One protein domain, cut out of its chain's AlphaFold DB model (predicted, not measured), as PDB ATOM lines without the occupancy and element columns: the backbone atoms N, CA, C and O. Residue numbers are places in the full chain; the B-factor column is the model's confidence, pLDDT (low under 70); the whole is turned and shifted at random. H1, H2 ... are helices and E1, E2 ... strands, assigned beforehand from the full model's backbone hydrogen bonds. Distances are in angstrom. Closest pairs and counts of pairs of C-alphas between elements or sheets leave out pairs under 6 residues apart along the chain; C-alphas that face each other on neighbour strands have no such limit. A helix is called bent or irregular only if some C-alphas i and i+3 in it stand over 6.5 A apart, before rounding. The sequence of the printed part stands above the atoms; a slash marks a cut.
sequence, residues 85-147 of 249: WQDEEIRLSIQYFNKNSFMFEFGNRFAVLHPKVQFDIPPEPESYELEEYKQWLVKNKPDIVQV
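Overview. This is residues 85 to 147 of the 249 residues of the protein "Extracellular solute-binding protein" of Cohnella faecalis (UniProt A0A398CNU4). Two short parallel strands, E1 and E2, lie side by side near one end of an elongated model, with the irregular helix H1 alongside E2. A second helix, H2, lies toward the other end, apart from H1, and residues 141 to 147 fold back after it. The printed part has 63 residues with two named strands and two named helices, in the order E1, H1, E2, H2; the class is mixed, helices and strands. It is only just loose, close to compact, with a radius of gyration of the C-alphas of 12.9 A and spans of 38 by 22 by 15 A.

Arrangement. E1, residues 90 to 93, and E2, residues 117 to 120, are parallel neighbours at 26 degrees. N 118 and O 90, 2.8 A apart, and N 92 and O 118, 2.9 A apart, are within hydrogen-bond range. H1, residues 99 to 113, comes between them in a strand-helix-strand unit, two parallel neighbour strands with a helix between them in the chain; its crossover is right-handed. The closest C-alphas of H1 and E2 are those of Ala 111 and Val 117, 6.4 A apart. H2, residues 130 to 140, is apart from H1 and only just apart from E1, closest 8.4 A. Every O i to N i+4 pair is within hydrogen-bond range in H2, and 8 of 11 in H1.

Along the chain. E1 begins at C-alpha 90 (275.517, 247.947, 122.753). H1 is 18.5 A long and irregular, with C-alphas 105 and 108 7.4 A apart. H2 is 15.3 A long and ends at C-alpha 140 (265.962, 261.266, 117.908). E1 is 10.0 A long and E2 10.1 A.

Size, cuts and confidence. The two C-alphas farthest apart, those of Asp 87 and Glu 129, are 39.8 A apart. The printed part has no cut and no long link. Residues 85 to 87 are under pLDDT 70.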
ATOM      1  N   TRP A  85     274.017 239.333 124.968       61.00
ATOM      2  CA  TRP A  85     274.491 240.708 125.202       61.00
ATOM      3  C   TRP A  85     275.836 240.765 125.943       61.00
ATOM      4  O   TRP A  85     276.259 241.827 126.399       61.00
ATOM      5  N   GLN A  86     276.498 239.620 126.140       60.25
ATOM      6  CA  GLN A  86     277.731 239.562 126.934       60.25
ATOM      7  C   GLN A  86     278.979 239.948 126.142       60.25
ATOM      8  O   GLN A  86     279.979 240.339 126.753       60.25
ATOM      9  N   ASP A  87     278.934 239.888 124.811       66.50
ATOM     10  CA  ASP A  87     280.128 240.034 123.980       66.50
ATOM     11  C   ASP A  87     280.243 241.372 123.244       66.50
ATOM     12  O   ASP A  87     281.363 241.876 123.124       66.50
ATOM     13  N   GLU A  88     279.129 242.028 122.923       78.31
ATOM     14  CA  GLU A  88     279.107 243.266 122.136       78.31
ATOM     15  C   GLU A  88     278.865 244.521 122.991       78.31
ATOM     16  O   GLU A  88     278.113 244.501 123.965       78.31
ATOM     17  N   GLU A  89     279.523 245.628 122.628       86.06
ATOM     18  CA  GLU A  89     279.189 246.950 123.168       86.06
ATOM     19  C   GLU A  89     277.915 247.454 122.489       86.06
ATOM     20  O   GLU A  89     277.919 247.786 121.305       86.06
ATOM     21  N   ILE A  90     276.825 247.520 123.251       91.12
ATOM     22  CA  ILE A  90     275.517 247.947 122.753       91.12
ATOM     23  C   ILE A  90     275.194 249.307 123.363       91.12
ATOM     24  O   ILE A  90     275.339 249.511 124.568       91.12
ATOM     25  N   ARG A  91     274.733 250.251 122.541       93.44
ATOM     26  CA  ARG A  91     274.198 251.532 123.010       93.44
ATOM     27  C   ARG A  91     272.696 251.559 122.770       93.44
ATOM     28  O   ARG A  91     272.280 251.427 121.629       93.44
ATOM     29  N   LEU A  92     271.927 251.753 123.838       95.50
ATOM     30  CA  LEU A  92     270.477 251.918 123.791       95.50
ATOM     31  C   LEU A  92     270.115 253.389 123.999       95.50
ATOM     32  O   LEU A  92     270.517 253.991 124.999       95.50
ATOM     33  N   SER A  93     269.350 253.945 123.066       97.38
ATOM     34  CA  SER A  93     268.724 255.261 123.165       97.38
ATOM     35  C   SER A  93     267.352 255.126 123.822       97.38
ATOM     36  O   SER A  93     266.467 254.448 123.300       97.38
ATOM     37  N   ILE A  94     267.162 255.739 124.990       96.81
ATOM     38  CA  ILE A  94     265.942 255.585 125.789       96.81
ATOM     39  C   ILE A  94     265.363 256.957 126.099       96.81
ATOM     40  O   ILE A  94     265.999 257.773 126.760       96.81
ATOM     41  N   GLN A  95     264.125 257.205 125.677       95.31
ATOM     42  CA  GLN A  95     263.404 258.405 126.085       95.31
ATOM     43  C   GLN A  95     263.053 258.315 127.578       95.31
ATOM     44  O   GLN A  95     262.338 257.418 128.031       95.31
ATOM     45  N   TYR A  96     263.591 259.253 128.355       94.62
ATOM     46  CA  TYR A  96     263.336 259.405 129.784       94.62
ATOM     47  C   TYR A  96     263.578 260.862 130.190       94.62
ATOM     48  O   TYR A  96     264.323 261.563 129.511       94.62
ATOM     49  N   PHE A  97     263.023 261.298 131.326       89.88
ATOM     50  CA  PHE A  97     263.132 262.688 131.803       89.88
ATOM     51  C   PHE A  97     264.575 263.216 131.834       89.88
ATOM     52  O   PHE A  97     264.851 264.352 131.469       89.88
ATOM     53  N   ASN A  98     265.513 262.398 132.317       93.56
ATOM     54  CA  ASN A  98     266.947 262.664 132.257       93.56
ATOM     55  C   ASN A  98     267.747 261.397 132.590       93.56
ATOM     56  O   ASN A  98     267.243 260.455 133.211       93.56
ATOM     57  N   LYS A  99     269.039 261.417 132.244       94.75
ATOM     58  CA  LYS A  99     269.960 260.298 132.473       94.75
ATOM     59  C   LYS A  99     270.107 259.899 133.933       94.75
ATOM     60  O   LYS A  99     270.096 258.709 134.218       94.75
ATOM     61  N   ASN A 100     270.208 260.847 134.858       95.69
ATOM     62  CA  ASN A 100     270.399 260.509 136.270       95.69
ATOM     63  C   ASN A 100     269.188 259.757 136.838       95.69
ATOM     64  O   ASN A 100     269.360 258.747 137.514       95.69
ATOM     65  N   SER A 101     267.980 260.204 136.497       94.88
ATOM     66  CA  SER A 101     266.728 259.583 136.938       94.88
ATOM     67  C   SER A 101     266.550 258.197 136.320       94.88
ATOM     68  O   SER A 101     266.230 257.250 137.031       94.88
ATOM     69  N   PHE A 102     266.845 258.049 135.023       95.62
ATOM     70  CA  PHE A 102     266.825 256.740 134.367       95.62
ATOM     71  C   PHE A 102     267.824 255.769 135.007       95.62
ATOM     72  O   PHE A 102     267.488 254.620 135.294       95.62
ATOM     73  N   MET A 103     269.062 256.220 135.240       95.94
ATOM     74  CA  MET A 103     270.100 255.383 135.840       95.94
ATOM     75  C   MET A 103     269.733 254.970 137.266       95.94
ATOM     76  O   MET A 103     269.954 253.819 137.629       95.94
ATOM     77  N   PHE A 104     269.158 255.878 138.056       95.25
ATOM     78  CA  PHE A 104     268.699 255.578 139.410       95.25
ATOM     79  C   PHE A 104     267.596 254.510 139.421       95.25
ATOM     80  O   PHE A 104     267.714 253.527 140.152       95.25
ATOM     81  N   GLU A 105     266.571 254.676 138.583       94.00
ATOM     82  CA  GLU A 105     265.390 253.808 138.580       94.00
ATOM     83  C   GLU A 105     265.669 252.438 137.936       94.00
ATOM     84  O   GLU A 105     265.366 251.386 138.508       94.00
ATOM     85  N   PHE A 106     266.310 252.438 136.761       94.56
ATOM     86  CA  PHE A 106     266.477 251.249 135.918       94.56
ATOM     87  C   PHE A 106     267.941 250.956 135.579       94.56
ATOM     88  O   PHE A 106     268.422 249.832 135.764       94.56
ATOM     89  N   GLY A 107     268.667 251.962 135.081       94.38
ATOM     90  CA  GLY A 107     269.943 251.760 134.393       94.38
ATOM     91  C   GLY A 107     271.035 251.140 135.264       94.38
ATOM     92  O   GLY A 107     271.767 250.278 134.789       94.38
ATOM     93  N   ASN A 108     271.124 251.497 136.549       94.31
ATOM     94  CA  ASN A 108     272.136 250.951 137.460       94.31
ATOM     95  C   ASN A 108     271.953 249.446 137.686       94.31
ATOM     96  O   ASN A 108     272.930 248.702 137.663       94.31
ATOM     97  N   ARG A 109     270.711 248.982 137.878       93.56
ATOM     98  CA  ARG A 109     270.425 247.551 138.079       93.56
ATOM     99  C   ARG A 109     270.679 246.765 136.797       93.56
ATOM    100  O   ARG A 109     271.280 245.696 136.845       93.56
ATOM    101  N   PHE A 110     270.287 247.327 135.654       92.06
ATOM    102  CA  PHE A 110     270.512 246.706 134.354       92.06
ATOM    103  C   PHE A 110     272.007 246.608 134.014       92.06
ATOM    104  O   PHE A 110     272.483 245.546 133.622       92.06
ATOM    105  N   ALA A 111     272.777 247.675 134.239       90.69
ATOM    106  CA  ALA A 111     274.208 247.728 133.931       90.69
ATOM    107  C   ALA A 111     275.053 246.737 134.753       90.69
ATOM    108  O   ALA A 111     276.108 246.308 134.294       90.69
ATOM    109  N   VAL A 112     274.599 246.336 135.948       90.94
ATOM    110  CA  VAL A 112     275.265 245.286 136.743       90.94
ATOM    111  C   VAL A 112     275.213 243.931 136.032       90.94
ATOM    112  O   VAL A 112     276.196 243.193 136.056       90.94
ATOM    113  N   LEU A 113     274.084 243.612 135.393       89.19
ATOM    114  CA  LEU A 113     273.888 242.362 134.651       89.19
ATOM    115  C   LEU A 113     274.412 242.455 133.210       89.19
ATOM    116  O   LEU A 113     274.809 241.446 132.630       89.19
ATOM    117  N   HIS A 114     274.461 243.669 132.658       90.00
ATOM    118  CA  HIS A 114     274.833 243.949 131.273       90.00
ATOM    119  C   HIS A 114     275.890 245.071 131.196       90.00
ATOM    120  O   HIS A 114     275.603 246.164 130.707       90.00
ATOM    121  N   PRO A 115     277.136 244.835 131.656       88.88
ATOM    122  CA  PRO A 115     278.152 245.887 131.807       88.88
ATOM    123  C   PRO A 115     278.650 246.495 130.488       88.88
ATOM    124  O   PRO A 115     279.314 247.529 130.509       88.88
ATOM    125  N   LYS A 116     278.358 245.857 129.348       89.94
ATOM    126  CA  LYS A 116     278.679 246.363 128.005       89.94
ATOM    127  C   LYS A 116     277.557 247.194 127.380       89.94
ATOM    128  O   LYS A 116     277.750 247.746 126.300       89.94
ATOM    129  N   VAL A 117     276.408 247.304 128.050       92.12
ATOM    130  CA  VAL A 117     275.297 248.139 127.594       92.12
ATOM    131  C   VAL A 117     275.481 249.561 128.110       92.12
ATOM    132  O   VAL A 117     275.647 249.800 129.306       92.12
ATOM    133  N   GLN A 118     275.450 250.517 127.189       93.06
ATOM    134  CA  GLN A 118     275.489 251.946 127.465       93.06
ATOM    135  C   GLN A 118     274.131 252.573 127.167       93.06
ATOM    136  O   GLN A 118     273.454 252.187 126.218       93.06
ATOM    137  N   PHE A 119     273.774 253.592 127.944       95.88
ATOM    138  CA  PHE A 119     272.520 254.320 127.777       95.88
ATOM    139  C   PHE A 119     272.763 255.745 127.293       95.88
ATOM    140  O   PHE A 119     273.545 256.501 127.897       95.88
ATOM    141  N   ASP A 120     272.053 256.101 126.231       96.31
ATOM    142  CA  ASP A 120     271.897 257.462 125.740       96.31
ATOM    143  C   ASP A 120     270.461 257.927 125.982       96.31
ATOM    144  O   ASP A 120     269.524 257.163 125.781       96.31
ATOM    145  N   ILE A 121     270.295 259.156 126.468       97.06
ATOM    146  CA  ILE A 121     268.979 259.708 126.809       97.06
ATOM    147  C   ILE A 121     268.824 261.007 126.016       97.06
ATOM    148  O   ILE A 121     269.471 261.997 126.379       97.06
ATOM    149  N   PRO A 122     268.035 261.011 124.925       96.44
ATOM    150  CA  PRO A 122     267.822 262.212 124.131       96.44
ATOM    151  C   PRO A 122     267.068 263.285 124.937       96.44
ATOM    152  O   PRO A 122     266.424 262.962 125.940       96.44
ATOM    153  N   PRO A 123     267.119 264.561 124.510       94.25
ATOM    154  CA  PRO A 123     266.307 265.621 125.104       94.25
ATOM    155  C   PRO A 123     264.823 265.255 125.093       94.25
ATOM    156  O   PRO A 123     264.350 264.671 124.119       94.25
ATOM    157  N   GLU A 124     264.090 265.617 126.142       93.44
ATOM    158  CA  GLU A 124     262.653 265.345 126.235       93.44
ATOM    159  C   GLU A 124     261.877 265.974 125.056       93.44
ATOM    160  O   GLU A 124     262.285 267.030 124.556       93.44
ATOM    161  N   PRO A 125     260.784 265.346 124.577       93.94
ATOM    162  CA  PRO A 125     259.857 266.006 123.667       93.94
ATOM    163  C   PRO A 125     259.376 267.344 124.233       93.94
ATOM    164  O   PRO A 125     258.923 267.421 125.371       93.94
ATOM    165  N   GLU A 126     259.442 268.398 123.421       92.12
ATOM    166  CA  GLU A 126     258.937 269.727 123.798       92.12
ATOM    167  C   GLU A 126     257.400 269.764 123.845       92.12
ATOM    168  O   GLU A 126     256.809 270.596 124.531       92.12
ATOM    169  N   SER A 127     256.760 268.842 123.126       94.69
ATOM    170  CA  SER A 127     255.315 268.723 122.985       94.69
ATOM    171  C   SER A 127     254.916 267.255 122.842       94.69
ATOM    172  O   SER A 127     255.647 266.438 122.276       94.69
ATOM    173  N   TYR A 128     253.728 266.936 123.352       94.50
ATOM    174  CA  TYR A 128     253.066 265.639 123.196       94.50
ATOM    175  C   TYR A 128     251.851 265.738 122.255       94.50
ATOM    176  O   TYR A 128     251.001 264.848 122.233       94.50
ATOM    177  N   GLU A 129     251.771 266.807 121.460       96.62
ATOM    178  CA  GLU A 129     250.897 266.852 120.290       96.62
ATOM    179  C   GLU A 129     251.434 265.909 119.207       96.62
ATOM    180  O   GLU A 129     252.644 265.806 118.998       96.62
ATOM    181  N   LEU A 130     250.533 265.203 118.515       95.94
ATOM    182  CA  LEU A 130     250.882 264.053 117.671       95.94
ATOM    183  C   LEU A 130     251.996 264.355 116.653       95.94
ATOM    184  O   LEU A 130     252.970 263.609 116.573       95.94
ATOM    185  N   GLU A 131     251.868 265.433 115.880       96.88
ATOM    186  CA  GLU A 131     252.816 265.740 114.802       96.88
ATOM    187  C   GLU A 131     254.188 266.187 115.321       96.88
ATOM    188  O   GLU A 131     255.217 265.774 114.786       96.88
ATOM    189  N   GLU A 132     254.232 266.969 116.398       97.25
ATOM    190  CA  GLU A 132     255.490 267.391 117.025       97.25
ATOM    191  C   GLU A 132     256.194 266.208 117.698       97.25
ATOM    192  O   GLU A 132     257.400 266.009 117.526       97.25
ATOM    193  N   TYR A 133     255.432 265.358 118.388       97.12
ATOM    194  CA  TYR A 133     255.948 264.140 119.000       97.12
ATOM    195  C   TYR A 133     256.505 263.171 117.944       97.12
ATOM    196  O   TYR A 133     257.593 262.616 118.112       97.12
ATOM    197  N   LYS A 134     255.827 263.021 116.798       95.88
ATOM    198  CA  LYS A 134     256.327 262.247 115.647       95.88
ATOM    199  C   LYS A 134     257.628 262.811 115.089       95.88
ATOM    200  O   LYS A 134     258.569 262.053 114.849       95.88
ATOM    201  N   GLN A 135     257.714 264.126 114.894       96.19
ATOM    202  CA  GLN A 135     258.952 264.768 114.443       96.19
ATOM    203  C   GLN A 135     260.097 264.507 115.425       96.19
ATOM    204  O   GLN A 135     261.214 264.193 115.005       96.19
ATOM    205  N   TRP A 136     259.812 264.566 116.726       97.12
ATOM    206  CA  TRP A 136     260.776 264.229 117.763       97.12
ATOM    207  C   TRP A 136     261.226 262.758 117.683       97.12
ATOM    208  O   TRP A 136     262.434 262.505 117.732       97.12
ATOM    209  N   LEU A 137     260.310 261.800 117.476       96.44
ATOM    210  CA  LEU A 137     260.639 260.378 117.293       96.44
ATOM    211  C   LEU A 137     261.554 260.153 116.083       96.44
ATOM    212  O   LEU A 137     262.578 259.481 116.196       96.44
ATOM    213  N   VAL A 138     261.225 260.744 114.933       94.62
ATOM    214  CA  VAL A 138     262.007 260.599 113.693       94.62
ATOM    215  C   VAL A 138     263.397 261.227 113.826       94.62
ATOM    216  O   VAL A 138     264.378 260.679 113.313       94.62
ATOM    217  N   LYS A 139     263.492 262.366 114.521       96.00
ATOM    218  CA  LYS A 139     264.748 263.086 114.756       96.00
ATOM    219  C   LYS A 139     265.675 262.330 115.707       96.00
ATOM    220  O   LYS A 139     266.864 262.219 115.415       96.00
ATOM    221  N   ASN A 140     265.150 261.841 116.830       96.06
ATOM    222  CA  ASN A 140     265.962 261.266 117.908       96.06
ATOM    223  C   ASN A 140     266.114 259.742 117.821       96.06
ATOM    224  O   ASN A 140     267.060 259.209 118.392       96.06
ATOM    225  N   LYS A 141     265.211 259.053 117.109       95.12
ATOM    226  CA  LYS A 141     265.208 257.595 116.889       95.12
ATOM    227  C   LYS A 141     265.484 256.786 118.170       95.12
ATOM    228  O   LYS A 141     266.449 256.023 118.197       95.12
ATOM    229  N   PRO A 142     264.697 256.977 119.244       96.94
ATOM    230  CA  PRO A 142     264.871 256.188 120.455       96.94
ATOM    231  C   PRO A 142     264.545 254.710 120.196       96.94
ATOM    232  O   PRO A 142     263.617 254.397 119.453       96.94
ATOM    233  N   ASP A 143     265.273 253.811 120.856       96.62
ATOM    234  CA  ASP A 143     264.993 252.370 120.855       96.62
ATOM    235  C   ASP A 143     263.821 252.033 121.789       96.62
ATOM    236  O   ASP A 143     263.028 251.133 121.519       96.62
ATOM    237  N   ILE A 144     263.715 252.762 122.905       96.00
ATOM    238  CA  ILE A 144     262.653 252.617 123.905       96.00
ATOM    239  C   ILE A 144     262.081 253.998 124.204       96.00
ATOM    240  O   ILE A 144     262.827 254.944 124.468       96.00
ATOM    241  N   VAL A 145     260.753 254.114 124.195       95.56
ATOM    242  CA  VAL A 145     260.071 255.390 124.405       95.56
ATOM    243  C   VAL A 145     258.842 255.268 125.298       95.56
ATOM    244  O   VAL A 145     258.110 254.282 125.221       95.56
ATOM    245  N   GLN A 146     258.609 256.276 126.144       93.25
ATOM    246  CA  GLN A 146     257.351 256.420 126.870       93.25
ATOM    247  C   GLN A 146     256.346 257.145 125.985       93.25
ATOM    248  O   GLN A 146     256.561 258.288 125.577       93.25
ATOM    249  N   VAL A 147     255.243 256.461 125.699       94.06
ATOM    250  CA  VAL A 147     254.199 256.943 124.797       94.06
ATOM    251  C   VAL A 147     252.937 257.233 125.608       94.06
ATOM    252  O   VAL A 147     252.425 256.320 126.264       94.06
TER     253      VAL A 147